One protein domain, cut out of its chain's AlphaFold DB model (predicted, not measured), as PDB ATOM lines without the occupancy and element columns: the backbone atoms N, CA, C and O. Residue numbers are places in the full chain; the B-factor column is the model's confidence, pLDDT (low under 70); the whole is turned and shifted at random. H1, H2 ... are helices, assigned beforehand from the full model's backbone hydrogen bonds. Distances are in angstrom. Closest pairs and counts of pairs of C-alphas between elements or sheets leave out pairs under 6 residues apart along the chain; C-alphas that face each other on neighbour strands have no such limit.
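AT A GLANCE: This is residues 162 to 212 and 231 to 270 of the 827 residues of the protein "Ras-GEF domain-containing protein" of Saprolegnia parasitica (strain CBS 223.65) (UniProt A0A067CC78). Two pairs of helices, H2 with H5 and H4 with H7, run roughly along one line, and H1 crosses near one end, meeting H2, H4 and H5. The short H6 joins the ends of H5 and H7 at the opposite end, and the short H3 follows H2. The printed part has 91 residues with seven named helices, H1 to H7 in chain order, and no named strand; the class is all helix. Its packing is part aligned, part crossed; it is compact, with a radius of gyration of the C-alphas of 12.0 A, and rounded, spanning 28 by 27 by 22 A.

HOW THE PARTS SIT: H1, residues 162 to 176, touches H2, residues 180 to 186, with residues 170 to 174 alone, at a steep tilt of 63 degrees; the closest C-alphas, of Ile 174 and Ala 180, are 4.9 A apart. H3, residues 188 to 192, touches no helix. H4, residues 200 to 211, touches H1 with residues 202 to 207 alone, at a steep tilt of 62 degrees; the closest C-alphas are those of Ala 171 and Leu 207, 5.7 A. H5, residues 231 to 244, touches H2 at a shallow tilt of 24 degrees, the same way; the closest C-alphas, of Gly 181 and Phe 238, are 4.7 A apart. H6, residues 249 to 252, and H5 touch only at the corner. H7, residues 255 to 268, touches H4 at a shallow tilt of 3 degrees, the same way; the closest C-alphas are those of Gly 208 and Tyr 268, 5.0 A. Every O i to N i+4 pair is within hydrogen-bond range in H1, H2, H3, H4, H5 and H7; H6 is too short for one.

IN THESE COORDINATES: H1 begins at C-alpha 162 (-66.014, -12.507, -27.552) and is 21.2 A long. H4 measures 16.5 A, H5 19.9 A and H7 20.3 A, ending at C-alpha 268 (-81.864, -29.934, -31.413).

THE WHOLE: The C-alphas farthest apart, of Glu 162 and His 246, are 33.1 A apart. Residues 213 to 230 are not printed, and C-alphas 212 and 231 are 12.4 A apart across this cut. Of the links printed whole, none is long. No printed residue has a pLDDT under 70.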
ATOM      1  N   GLU A 162     -65.134 -13.671 -27.431       70.25
ATOM      2  CA  GLU A 162     -66.014 -12.507 -27.552       70.25
ATOM      3  C   GLU A 162     -67.158 -12.781 -28.528       70.25
ATOM      4  O   GLU A 162     -68.307 -12.482 -28.205       70.25
ATOM      5  N   GLN A 163     -66.896 -13.490 -29.632       71.56
ATOM      6  CA  GLN A 163     -67.940 -13.963 -30.555       71.56
ATOM      7  C   GLN A 163     -68.993 -14.817 -29.830       71.56
ATOM      8  O   GLN A 163     -70.198 -14.607 -29.986       71.56
ATOM      9  N   ALA A 164     -68.561 -15.719 -28.941       76.25
ATOM     10  CA  ALA A 164     -69.458 -16.522 -28.108       76.25
ATOM     11  C   ALA A 164     -70.378 -15.683 -27.196       76.25
ATOM     12  O   ALA A 164     -71.499 -16.109 -26.895       76.25
ATOM     13  N   LYS A 165     -69.959 -14.489 -26.752       83.56
ATOM     14  CA  LYS A 165     -70.799 -13.607 -25.917       83.56
ATOM     15  C   LYS A 165     -71.975 -13.043 -26.713       83.56
ATOM     16  O   LYS A 165     -73.084 -13.005 -26.188       83.56
ATOM     17  N   HIS A 166     -71.757 -12.674 -27.975       84.25
ATOM     18  CA  HIS A 166     -72.808 -12.147 -28.853       84.25
ATOM     19  C   HIS A 166     -73.881 -13.196 -29.157       84.25
ATOM     20  O   HIS A 166     -75.074 -12.907 -29.055       84.25
ATOM     21  N   TRP A 167     -73.468 -14.441 -29.411       85.19
ATOM     22  CA  TRP A 167     -74.387 -15.568 -29.585       85.19
ATOM     23  C   TRP A 167     -75.258 -15.823 -28.370       85.19
ATOM     24  O   TRP A 167     -76.472 -15.983 -28.484       85.19
ATOM     25  N   ASN A 168     -74.634 -15.832 -27.194       85.44
ATOM     26  CA  ASN A 168     -75.342 -16.036 -25.941       85.44
ATOM     27  C   ASN A 168     -76.289 -14.875 -25.613       85.44
ATOM     28  O   ASN A 168     -77.348 -15.127 -25.046       85.44
ATOM     29  N   ALA A 169     -75.946 -13.638 -25.983       88.25
ATOM     30  CA  ALA A 169     -76.817 -12.479 -25.805       88.25
ATOM     31  C   ALA A 169     -78.076 -12.569 -26.685       88.25
ATOM     32  O   ALA A 169     -79.182 -12.423 -26.171       88.25
ATOM     33  N   LEU A 170     -77.927 -12.890 -27.978       91.31
ATOM     34  CA  LEU A 170     -79.068 -13.085 -28.884       91.31
ATOM     35  C   LEU A 170     -79.921 -14.295 -28.478       91.31
ATOM     36  O   LEU A 170     -81.145 -14.204 -28.460       91.31
ATOM     37  N   ALA A 171     -79.291 -15.408 -28.089       91.50
ATOM     38  CA  ALA A 171     -80.006 -16.582 -27.593       91.50
ATOM     39  C   ALA A 171     -80.794 -16.273 -26.309       91.50
ATOM     40  O   ALA A 171     -81.953 -16.659 -26.195       91.50
ATOM     41  N   ALA A 172     -80.198 -15.535 -25.364       90.88
ATOM     42  CA  ALA A 172     -80.890 -15.096 -24.156       90.88
ATOM     43  C   ALA A 172     -82.050 -14.142 -24.479       90.88
ATOM     44  O   ALA A 172     -83.121 -14.275 -23.897       90.88
ATOM     45  N   TYR A 173     -81.872 -13.218 -25.425       93.62
ATOM     46  CA  TYR A 173     -82.940 -12.323 -25.867       93.62
ATOM     47  C   TYR A 173     -84.141 -13.108 -26.424       93.62
ATOM     48  O   TYR A 173     -85.261 -12.899 -25.964       93.62
ATOM     49  N   ILE A 174     -83.905 -14.097 -27.299       94.62
ATOM     50  CA  ILE A 174     -84.951 -14.991 -27.838       94.62
ATOM     51  C   ILE A 174     -85.639 -15.806 -26.732       94.62
ATOM     52  O   ILE A 174     -86.843 -16.033 -26.788       94.62
ATOM     53  N   GLU A 175     -84.893 -16.269 -25.730       92.50
ATOM     54  CA  GLU A 175     -85.443 -17.071 -24.632       92.50
ATOM     55  C   GLU A 175     -86.297 -16.251 -23.655       92.50
ATOM     56  O   GLU A 175     -87.193 -16.809 -23.024       92.50
ATOM     57  N   HIS A 176     -86.004 -14.962 -23.475       89.00
ATOM     58  CA  HIS A 176     -86.540 -14.174 -22.364       89.00
ATOM     59  C   HIS A 176     -87.531 -13.077 -22.759       89.00
ATOM     60  O   HIS A 176     -88.263 -12.616 -21.884       89.00
ATOM     61  N   VAL A 177     -87.566 -12.660 -24.025       89.19
ATOM     62  CA  VAL A 177     -88.415 -11.556 -24.491       89.19
ATOM     63  C   VAL A 177     -89.406 -12.058 -25.540       89.19
ATOM     64  O   VAL A 177     -89.040 -12.759 -26.483       89.19
ATOM     65  N   ASP A 178     -90.682 -11.711 -25.370       84.75
ATOM     66  CA  ASP A 178     -91.728 -12.059 -26.332       84.75
ATOM     67  C   ASP A 178     -91.522 -11.310 -27.660       84.75
ATOM     68  O   ASP A 178     -91.106 -10.154 -27.675       84.75
ATOM     69  N   GLY A 179     -91.742 -11.980 -28.791       86.12
ATOM     70  CA  GLY A 179     -91.457 -11.431 -30.126       86.12
ATOM     71  C   GLY A 179     -89.967 -11.282 -30.486       86.12
ATOM     72  O   GLY A 179     -89.648 -11.004 -31.644       86.12
ATOM     73  N   ALA A 180     -89.032 -11.540 -29.562       91.75
ATOM     74  CA  ALA A 180     -87.594 -11.389 -29.810       91.75
ATOM     75  C   ALA A 180     -87.071 -12.267 -30.953       91.75
ATOM     76  O   ALA A 180     -86.185 -11.851 -31.696       91.75
ATOM     77  N   GLY A 181     -87.650 -13.457 -31.144       93.69
ATOM     78  CA  GLY A 181     -87.339 -14.317 -32.286       93.69
ATOM     79  C   GLY A 181     -87.561 -13.611 -33.626       93.69
ATOM     80  O   GLY A 181     -86.643 -13.540 -34.443       93.69
ATOM     81  N   ARG A 182     -88.748 -13.028 -33.829       93.62
ATOM     82  CA  ARG A 182     -89.083 -12.269 -35.045       93.62
ATOM     83  C   ARG A 182     -88.277 -10.981 -35.155       93.62
ATOM     84  O   ARG A 182     -87.786 -10.677 -36.235       93.62
ATOM     85  N   SER A 183     -88.041 -10.292 -34.037       94.56
ATOM     86  CA  SER A 183     -87.142  -9.133 -33.975       94.56
ATOM     87  C   SER A 183     -85.740  -9.476 -34.509       94.56
ATOM     88  O   SER A 183     -85.230  -8.769 -35.377       94.56
ATOM     89  N   VAL A 184     -85.144 -10.600 -34.093       94.50
ATOM     90  CA  VAL A 184     -83.839 -11.060 -34.608       94.50
ATOM     91  C   VAL A 184     -83.905 -11.425 -36.096       94.50
ATOM     92  O   VAL A 184     -82.999 -11.069 -36.848       94.50
ATOM     93  N   LEU A 185     -84.963 -12.107 -36.546       94.25
ATOM     94  CA  LEU A 185     -85.123 -12.508 -37.954       94.25
ATOM     95  C   LEU A 185     -85.333 -11.316 -38.899       94.25
ATOM     96  O   LEU A 185     -84.836 -11.327 -40.031       94.25
ATOM     97  N   LEU A 186     -86.043 -10.288 -38.430       93.56
ATOM     98  CA  LEU A 186     -86.258  -9.037 -39.149       93.56
ATOM     99  C   LEU A 186     -84.932  -8.307 -39.385       93.56
ATOM    100  O   LEU A 186     -84.626  -7.948 -40.520       93.56
ATOM    101  N   HIS A 187     -84.115  -8.170 -38.339       92.62
ATOM    102  CA  HIS A 187     -82.839  -7.450 -38.383       92.62
ATOM    103  C   HIS A 187     -81.666  -8.307 -38.874       92.62
ATOM    104  O   HIS A 187     -80.522  -7.867 -38.804       92.62
ATOM    105  N   TRP A 188     -81.916  -9.528 -39.356       92.25
ATOM    106  CA  TRP A 188     -80.859 -10.498 -39.638       92.25
ATOM    107  C   TRP A 188     -79.786  -9.969 -40.600       92.25
ATOM    108  O   TRP A 188     -78.604 -10.144 -40.327       92.25
ATOM    109  N   ASP A 189     -80.164  -9.257 -41.666       88.81
ATOM    110  CA  ASP A 189     -79.191  -8.678 -42.611       88.81
ATOM    111  C   ASP A 189     -78.326  -7.591 -41.965       88.81
ATOM    112  O   ASP A 189     -77.117  -7.542 -42.184       88.81
ATOM    113  N   VAL A 190     -78.931  -6.756 -41.115       87.19
ATOM    114  CA  VAL A 190     -78.224  -5.708 -40.366       87.19
ATOM    115  C   VAL A 190     -77.258  -6.336 -39.360       87.19
ATOM    116  O   VAL A 190     -76.126  -5.887 -39.214       87.19
ATOM    117  N   LEU A 191     -77.678  -7.416 -38.697       89.00
ATOM    118  CA  LEU A 191     -76.846  -8.167 -37.761       89.00
ATOM    119  C   LEU A 191     -75.671  -8.860 -38.472       89.00
ATOM    120  O   LEU A 191     -74.558  -8.840 -37.950       89.00
ATOM    121  N   LEU A 192     -75.880  -9.430 -39.664       87.12
ATOM    122  CA  LEU A 192     -74.812 -10.045 -40.466       87.12
ATOM    123  C   LEU A 192     -73.736  -9.042 -40.902       87.12
ATOM    124  O   LEU A 192     -72.580  -9.432 -41.053       87.12
ATOM    125  N   ALA A 193     -74.103  -7.773 -41.092       84.38
ATOM    126  CA  ALA A 193     -73.168  -6.715 -41.468       84.38
ATOM    127  C   ALA A 193     -72.251  -6.264 -40.313       84.38
ATOM    128  O   ALA A 193     -71.267  -5.566 -40.551       84.38
ATOM    129  N   LEU A 194     -72.544  -6.655 -39.066       83.62
ATOM    130  CA  LEU A 194     -71.716  -6.301 -37.915       83.62
ATOM    131  C   LEU A 194     -70.384  -7.084 -37.910       83.62
ATOM    132  O   LEU A 194     -70.361  -8.268 -38.263       83.62
ATOM    133  N   PRO A 195     -69.281  -6.500 -37.397       76.38
ATOM    134  CA  PRO A 195     -67.947  -7.122 -37.369       76.38
ATOM    135  C   PRO A 195     -67.794  -8.233 -36.304       76.38
ATOM    136  O   PRO A 195     -66.724  -8.429 -35.739       76.38
ATOM    137  N   VAL A 196     -68.864  -8.973 -36.006       78.88
ATOM    138  CA  VAL A 196     -68.930 -10.024 -34.968       78.88
ATOM    139  C   VAL A 196     -69.046 -11.444 -35.529       78.88
ATOM    140  O   VAL A 196     -69.046 -12.403 -34.758       78.88
ATOM    141  N   GLY A 197     -69.112 -11.603 -36.856       78.94
ATOM    142  CA  GLY A 197     -69.085 -12.917 -37.510       78.94
ATOM    143  C   GLY A 197     -70.346 -13.745 -37.259       78.94
ATOM    144  O   GLY A 197     -70.263 -14.919 -36.883       78.94
ATOM    145  N   LEU A 198     -71.527 -13.136 -37.434       85.44
ATOM    146  CA  LEU A 198     -72.788 -13.810 -37.154       85.44
ATOM    147  C   LEU A 198     -73.143 -14.876 -38.239       85.44
ATOM    148  O   LEU A 198     -73.134 -14.579 -39.424       85.44
ATOM    149  N   SER A 199     -73.472 -16.126 -37.869       90.00
ATOM    150  CA  SER A 199     -74.146 -17.140 -38.694       90.00
ATOM    151  C   SER A 199     -75.389 -17.767 -38.020       90.00
ATOM    152  O   SER A 199     -75.462 -17.917 -36.797       90.00
ATOM    153  N   MET A 200     -76.365 -18.203 -38.828       92.44
ATOM    154  CA  MET A 200     -77.592 -18.856 -38.336       92.44
ATOM    155  C   MET A 200     -77.285 -20.199 -37.656       92.44
ATOM    156  O   MET A 200     -77.874 -20.536 -36.630       92.44
ATOM    157  N   ALA A 201     -76.301 -20.935 -38.181       90.88
ATOM    158  CA  ALA A 201     -75.853 -22.207 -37.625       90.88
ATOM    159  C   ALA A 201     -75.347 -22.064 -36.179       90.88
ATOM    160  O   ALA A 201     -75.680 -22.882 -35.315       90.88
ATOM    161  N   ASN A 202     -74.593 -20.999 -35.890       90.19
ATOM    162  CA  ASN A 202     -74.082 -20.728 -34.546       90.19
ATOM    163  C   ASN A 202     -75.212 -20.358 -33.576       90.19
ATOM    164  O   ASN A 202     -75.229 -20.856 -32.450       90.19
ATOM    165  N   LEU A 203     -76.194 -19.563 -34.017       92.69
ATOM    166  CA  LEU A 203     -77.366 -19.216 -33.206       92.69
ATOM    167  C   LEU A 203     -78.222 -20.449 -32.872       92.69
ATOM    168  O   LEU A 203     -78.573 -20.657 -31.710       92.69
ATOM    169  N   LEU A 204     -78.511 -21.298 -33.865       93.12
ATOM    170  CA  LEU A 204     -79.259 -22.547 -33.673       93.12
ATOM    171  C   LEU A 204     -78.525 -23.510 -32.731       93.12
ATOM    172  O   LEU A 204     -79.151 -24.123 -31.865       93.12
ATOM    173  N   THR A 205     -77.200 -23.610 -32.855       92.00
ATOM    174  CA  THR A 205     -76.372 -24.436 -31.965       92.00
ATOM    175  C   THR A 205     -76.381 -23.894 -30.535       92.00
ATOM    176  O   THR A 205     -76.572 -24.664 -29.594       92.00
ATOM    177  N   ALA A 206     -76.243 -22.575 -30.354       90.44
ATOM    178  CA  ALA A 206     -76.293 -21.937 -29.040       90.44
ATOM    179  C   ALA A 206     -77.650 -22.158 -28.350       90.44
ATOM    180  O   ALA A 206     -77.690 -22.595 -27.200       90.44
ATOM    181  N   LEU A 207     -78.762 -21.934 -29.057       92.06
ATOM    182  CA  LEU A 207     -80.112 -22.202 -28.547       92.06
ATOM    183  C   LEU A 207     -80.314 -23.691 -28.224       92.06
ATOM    184  O   LEU A 207     -80.896 -24.031 -27.190       92.06
ATOM    185  N   GLY A 208     -79.812 -24.581 -29.085       89.56
ATOM    186  CA  GLY A 208     -79.936 -26.030 -28.939       89.56
ATOM    187  C   GLY A 208     -79.191 -26.573 -27.722       89.56
ATOM    188  O   GLY A 208     -79.764 -27.315 -26.927       89.56
ATOM    189  N   GLU A 209     -77.938 -26.160 -27.513       88.38
ATOM    190  CA  GLU A 209     -77.138 -26.579 -26.353       88.38
ATOM    191  C   GLU A 209     -77.670 -26.018 -25.025       88.38
ATOM    192  O   GLU A 209     -77.532 -26.666 -23.983       88.38
ATOM    193  N   ARG A 210     -78.314 -24.844 -25.044       85.38
ATOM    194  CA  ARG A 210     -78.961 -24.242 -23.864       85.38
ATOM    195  C   ARG A 210     -80.269 -24.932 -23.482       85.38
ATOM    196  O   ARG A 210     -80.582 -25.027 -22.299       85.38
ATOM    197  N   ASN A 211     -81.007 -25.443 -24.469       81.06
ATOM    198  CA  ASN A 211     -82.309 -26.088 -24.269       81.06
ATOM    199  C   ASN A 211     -82.249 -27.621 -24.251       81.06
ATOM    200  O   ASN A 211     -83.279 -28.276 -24.064       81.06
ATOM    201  N   ARG A 212     -81.052 -28.201 -24.402       78.25
ATOM    202  CA  ARG A 212     -80.838 -29.646 -24.381       78.25
ATOM    203  C   ARG A 212     -81.332 -30.243 -23.054       78.25
ATOM    204  O   ARG A 212     -80.915 -29.781 -21.988       78.25
ATOM    205  N   GLN A 231     -89.731 -20.190 -21.899       86.62
ATOM    206  CA  GLN A 231     -88.505 -20.089 -22.706       86.62
ATOM    207  C   GLN A 231     -88.513 -21.086 -23.874       86.62
ATOM    208  O   GLN A 231     -88.204 -20.728 -25.008       86.62
ATOM    209  N   LYS A 232     -88.924 -22.337 -23.624       86.50
ATOM    210  CA  LYS A 232     -89.029 -23.358 -24.678       86.50
ATOM    211  C   LYS A 232     -90.066 -22.996 -25.738       86.50
ATOM    212  O   LYS A 232     -89.834 -23.278 -26.914       86.50
ATOM    213  N   THR A 233     -91.183 -22.382 -25.346       87.88
ATOM    214  CA  THR A 233     -92.213 -21.906 -26.279       87.88
ATOM    215  C   THR A 233     -91.669 -20.818 -27.198       87.88
ATOM    216  O   THR A 233     -91.845 -20.925 -28.408       87.88
ATOM    217  N   LEU A 234     -90.943 -19.832 -26.662       89.81
ATOM    218  CA  LEU A 234     -90.357 -18.742 -27.452       89.81
ATOM    219  C   LEU A 234     -89.306 -19.243 -28.453       89.81
ATOM    220  O   LEU A 234     -89.350 -18.903 -29.635       89.81
ATOM    221  N   VAL A 235     -88.417 -20.142 -28.019       92.00
ATOM    222  CA  VAL A 235     -87.430 -20.773 -28.914       92.00
ATOM    223  C   VAL A 235     -88.117 -21.632 -29.979       92.00
ATOM    224  O   VAL A 235     -87.723 -21.618 -31.144       92.00
ATOM    225  N   THR A 236     -89.177 -22.356 -29.611       91.00
ATOM    226  CA  THR A 236     -89.978 -23.138 -30.564       91.00
ATOM    227  C   THR A 236     -90.655 -22.231 -31.593       91.00
ATOM    228  O   THR A 236     -90.637 -22.558 -32.779       91.00
ATOM    229  N   ALA A 237     -91.203 -21.086 -31.175       91.00
ATOM    230  CA  ALA A 237     -91.794 -20.096 -32.073       91.00
ATOM    231  C   ALA A 237     -90.759 -19.558 -33.075       91.00
ATOM    232  O   ALA A 237     -91.002 -19.620 -34.276       91.00
ATOM    233  N   PHE A 238     -89.564 -19.175 -32.611       94.88
ATOM    234  CA  PHE A 238     -88.457 -18.744 -33.476       94.88
ATOM    235  C   PHE A 238     -88.078 -19.795 -34.536       94.88
ATOM    236  O   PHE A 238     -87.990 -19.484 -35.724       94.88
ATOM    237  N   VAL A 239     -87.891 -21.059 -34.134       94.06
ATOM    238  CA  VAL A 239     -87.540 -22.142 -35.074       94.06
ATOM    239  C   VAL A 239     -88.680 -22.413 -36.060       94.06
ATOM    240  O   VAL A 239     -88.436 -22.721 -37.225       94.06
ATOM    241  N   ARG A 240     -89.938 -22.289 -35.628       90.94
ATOM    242  CA  ARG A 240     -91.094 -22.442 -36.520       90.94
ATOM    243  C   ARG A 240     -91.229 -21.286 -37.495       90.94
ATOM    244  O   ARG A 240     -91.558 -21.545 -38.649       90.94
ATOM    245  N   ASP A 241     -90.939 -20.061 -37.075       91.75
ATOM    246  CA  ASP A 241     -90.938 -18.919 -37.983       91.75
ATOM    247  C   ASP A 241     -89.858 -19.099 -39.068       91.75
ATOM    248  O   ASP A 241     -90.123 -18.886 -40.250       91.75
ATOM    249  N   LEU A 242     -88.683 -19.627 -38.710       91.88
ATOM    250  CA  LEU A 242     -87.653 -20.022 -39.681       91.88
ATOM    251  C   LEU A 242     -88.104 -21.119 -40.657       91.88
ATOM    252  O   LEU A 242     -87.680 -21.118 -41.806       91.88
ATOM    253  N   LEU A 243     -88.927 -22.072 -40.221       89.94
ATOM    254  CA  LEU A 243     -89.370 -23.187 -41.066       89.94
ATOM    255  C   LEU A 243     -90.582 -22.844 -41.942       89.94
ATOM    256  O   LEU A 243     -90.713 -23.386 -43.038       89.94
ATOM    257  N   PHE A 244     -91.496 -22.012 -41.441       87.44
ATOM    258  CA  PHE A 244     -92.846 -21.888 -41.997       87.44
ATOM    259  C   PHE A 244     -93.311 -20.451 -42.233       87.44
ATOM    260  O   PHE A 244     -94.320 -20.268 -42.915       87.44
ATOM    261  N   HIS A 245     -92.634 -19.437 -41.688       86.56
ATOM    262  CA  HIS A 245     -93.060 -18.056 -41.890       86.56
ATOM    263  C   HIS A 245     -92.731 -17.600 -43.306       86.56
ATOM    264  O   HIS A 245     -91.576 -17.646 -43.731       86.56
ATOM    265  N   HIS A 246     -93.730 -17.091 -44.021       84.00
ATOM    266  CA  HIS A 246     -93.559 -16.607 -45.391       84.00
ATOM    267  C   HIS A 246     -92.507 -15.484 -45.487       84.00
ATOM    268  O   HIS A 246     -91.714 -15.464 -46.425       84.00
ATOM    269  N   THR A 247     -92.439 -14.593 -44.489       85.50
ATOM    270  CA  THR A 247     -91.450 -13.503 -44.449       85.50
ATOM    271  C   THR A 247     -90.053 -13.978 -44.067       85.50
ATOM    272  O   THR A 247     -89.093 -13.485 -44.640       85.50
ATOM    273  N   TYR A 248     -89.901 -14.919 -43.128       90.44
ATOM    274  CA  TYR A 248     -88.591 -15.237 -42.534       90.44
ATOM    275  C   TYR A 248     -87.991 -16.565 -42.992       90.44
ATOM    276  O   TYR A 248     -86.811 -16.803 -42.753       90.44
ATOM    277  N   GLY A 249     -88.745 -17.417 -43.690       85.81
ATOM    278  CA  GLY A 249     -88.265 -18.743 -44.089       85.81
ATOM    279  C   GLY A 249     -87.010 -18.708 -44.964       85.81
ATOM    280  O   GLY A 249     -86.138 -19.571 -44.861       85.81
ATOM    281  N   HIS A 250     -86.847 -17.649 -45.759       87.88
ATOM    282  CA  HIS A 250     -85.657 -17.438 -46.585       87.88
ATOM    283  C   HIS A 250     -84.361 -17.251 -45.763       87.88
ATOM    284  O   HIS A 250     -83.267 -17.421 -46.302       87.88
ATOM    285  N   ARG A 251     -84.456 -16.947 -44.456       90.44
ATOM    286  CA  ARG A 251     -83.309 -16.795 -43.542       90.44
ATOM    287  C   ARG A 251     -82.583 -18.113 -43.246       90.44
ATOM    288  O   ARG A 251     -81.461 -18.077 -42.750       90.44
ATOM    289  N   LEU A 252     -83.169 -19.267 -43.585       87.81
ATOM    290  CA  LEU A 252     -82.483 -20.565 -43.505       87.81
ATOM    291  C   LEU A 252     -81.298 -20.691 -44.476       87.81
ATOM    292  O   LEU A 252     -80.479 -21.596 -44.314       87.81
ATOM    293  N   GLY A 253     -81.176 -19.782 -45.444       84.88
ATOM    294  CA  GLY A 253     -80.139 -19.816 -46.470       84.88
ATOM    295  C   GLY A 253     -80.569 -20.613 -47.701       84.88
ATOM    296  O   GLY A 253     -81.714 -21.047 -47.818       84.88
ATOM    297  N   LYS A 254     -79.638 -20.782 -48.643       85.25
ATOM    298  CA  LYS A 254     -79.846 -21.530 -49.895       85.25
ATOM    299  C   LYS A 254     -79.025 -22.822 -49.888       85.25
ATOM    300  O   LYS A 254     -77.967 -22.879 -49.258       85.25
ATOM    301  N   ASP A 255     -79.526 -23.845 -50.575       85.12
ATOM    302  CA  ASP A 255     -78.845 -25.112 -50.873       85.12
ATOM    303  C   ASP A 255     -78.095 -25.724 -49.671       85.12
ATOM    304  O   ASP A 255     -78.707 -26.222 -48.723       85.12
ATOM    305  N   ALA A 256     -76.759 -25.667 -49.676       83.81
ATOM    306  CA  ALA A 256     -75.904 -26.273 -48.658       83.81
ATOM    307  C   ALA A 256     -76.065 -25.645 -47.261       83.81
ATOM    308  O   ALA A 256     -76.039 -26.362 -46.259       83.81
ATOM    309  N   GLN A 257     -76.271 -24.325 -47.173       86.69
ATOM    310  CA  GLN A 257     -76.505 -23.647 -45.889       86.69
ATOM    311  C   GLN A 257     -77.862 -24.037 -45.302       86.69
ATOM    312  O   GLN A 257     -77.968 -24.290 -44.101       86.69
ATOM    313  N   MET A 258     -78.876 -24.151 -46.162       87.69
ATOM    314  CA  MET A 258     -80.199 -24.621 -45.768       87.69
ATOM    315  C   MET A 258     -80.122 -26.051 -45.227       87.69
ATOM    316  O   MET A 258     -80.627 -26.312 -44.139       87.69
ATOM    317  N   ALA A 259     -79.429 -26.956 -45.923       86.38
ATOM    318  CA  ALA A 259     -79.234 -28.331 -45.462       86.38
ATOM    319  C   ALA A 259     -78.516 -28.398 -44.100       86.38
ATOM    320  O   ALA A 259     -78.945 -29.142 -43.214       86.38
ATOM    321  N   ALA A 260     -77.472 -27.586 -43.895       89.81
ATOM    322  CA  ALA A 260     -76.744 -27.518 -42.627       89.81
ATOM    323  C   ALA A 260     -77.624 -27.007 -41.470       89.81
ATOM    324  O   ALA A 260     -77.658 -27.615 -40.397       89.81
ATOM    325  N   ASN A 261     -78.383 -25.930 -41.692       92.12
ATOM    326  CA  ASN A 261     -79.302 -25.381 -40.693       92.12
ATOM    327  C   ASN A 261     -80.448 -26.353 -40.380       92.12
ATOM    328  O   ASN A 261     -80.800 -26.540 -39.216       92.12
ATOM    329  N   ILE A 262     -80.987 -27.031 -41.396       89.44
ATOM    330  CA  ILE A 262     -82.016 -28.059 -41.222       89.44
ATOM    331  C   ILE A 262     -81.489 -29.234 -40.394       89.44
ATOM    332  O   ILE A 262     -82.183 -29.691 -39.489       89.44
ATOM    333  N   HIS A 263     -80.261 -29.693 -40.638       90.62
ATOM    334  CA  HIS A 263     -79.648 -30.752 -39.835       90.62
ATOM    335  C   HIS A 263     -79.501 -30.342 -38.357       90.62
ATOM    336  O   HIS A 263     -79.729 -31.151 -37.455       90.62
ATOM    337  N   LEU A 264     -79.163 -29.077 -38.077       91.94
ATOM    338  CA  LEU A 264     -79.130 -28.550 -36.707       91.94
ATOM    339  C   LEU A 264     -80.528 -28.502 -36.074       91.94
ATOM    340  O   LEU A 264     -80.679 -28.862 -34.906       91.94
ATOM    341  N   ILE A 265     -81.550 -28.116 -36.842       91.44
ATOM    342  CA  ILE A 265     -82.947 -28.156 -36.395       91.44
ATOM    343  C   ILE A 265     -83.369 -29.592 -36.076       91.44
ATOM    344  O   ILE A 265     -83.955 -29.824 -35.026       91.44
ATOM    345  N   ASP A 266     -83.017 -30.569 -36.908       88.50
ATOM    346  CA  ASP A 266     -83.360 -31.976 -36.670       88.50
ATOM    347  C   ASP A 266     -82.640 -32.543 -35.438       88.50
ATOM    348  O   ASP A 266     -83.207 -33.337 -34.687       88.50
ATOM    349  N   LYS A 267     -81.410 -32.086 -35.181       90.44
ATOM    350  CA  LYS A 267     -80.614 -32.483 -34.015       90.44
ATOM    351  C   LYS A 267     -81.152 -31.919 -32.696       90.44
ATOM    352  O   LYS A 267     -81.159 -32.636 -31.696       90.44
ATOM    353  N   TYR A 268     -81.535 -30.642 -32.662       88.62
ATOM    354  CA  TYR A 268     -81.864 -29.934 -31.413       88.62
ATOM    355  C   TYR A 268     -83.357 -29.646 -31.220       88.62
ATOM    356  O   TYR A 268     -83.818 -29.558 -30.084       88.62
ATOM    357  N   PHE A 269     -84.119 -29.518 -32.306       90.44
ATOM    358  CA  PHE A 269     -85.521 -29.089 -32.312       90.44
ATOM    359  C   PHE A 269     -86.431 -29.967 -33.200       90.44
ATOM    360  O   PHE A 269     -87.263 -29.432 -33.942       90.44
ATOM    361  N   PRO A 270     -86.337 -31.312 -33.141       84.38
ATOM    362  CA  PRO A 270     -87.110 -32.189 -34.026       84.38
ATOM    363  C   PRO A 270     -88.632 -32.024 -33.864       84.38
ATOM    364  O   PRO A 270     -89.390 -32.231 -34.812       84.38
TER     365      PRO A 270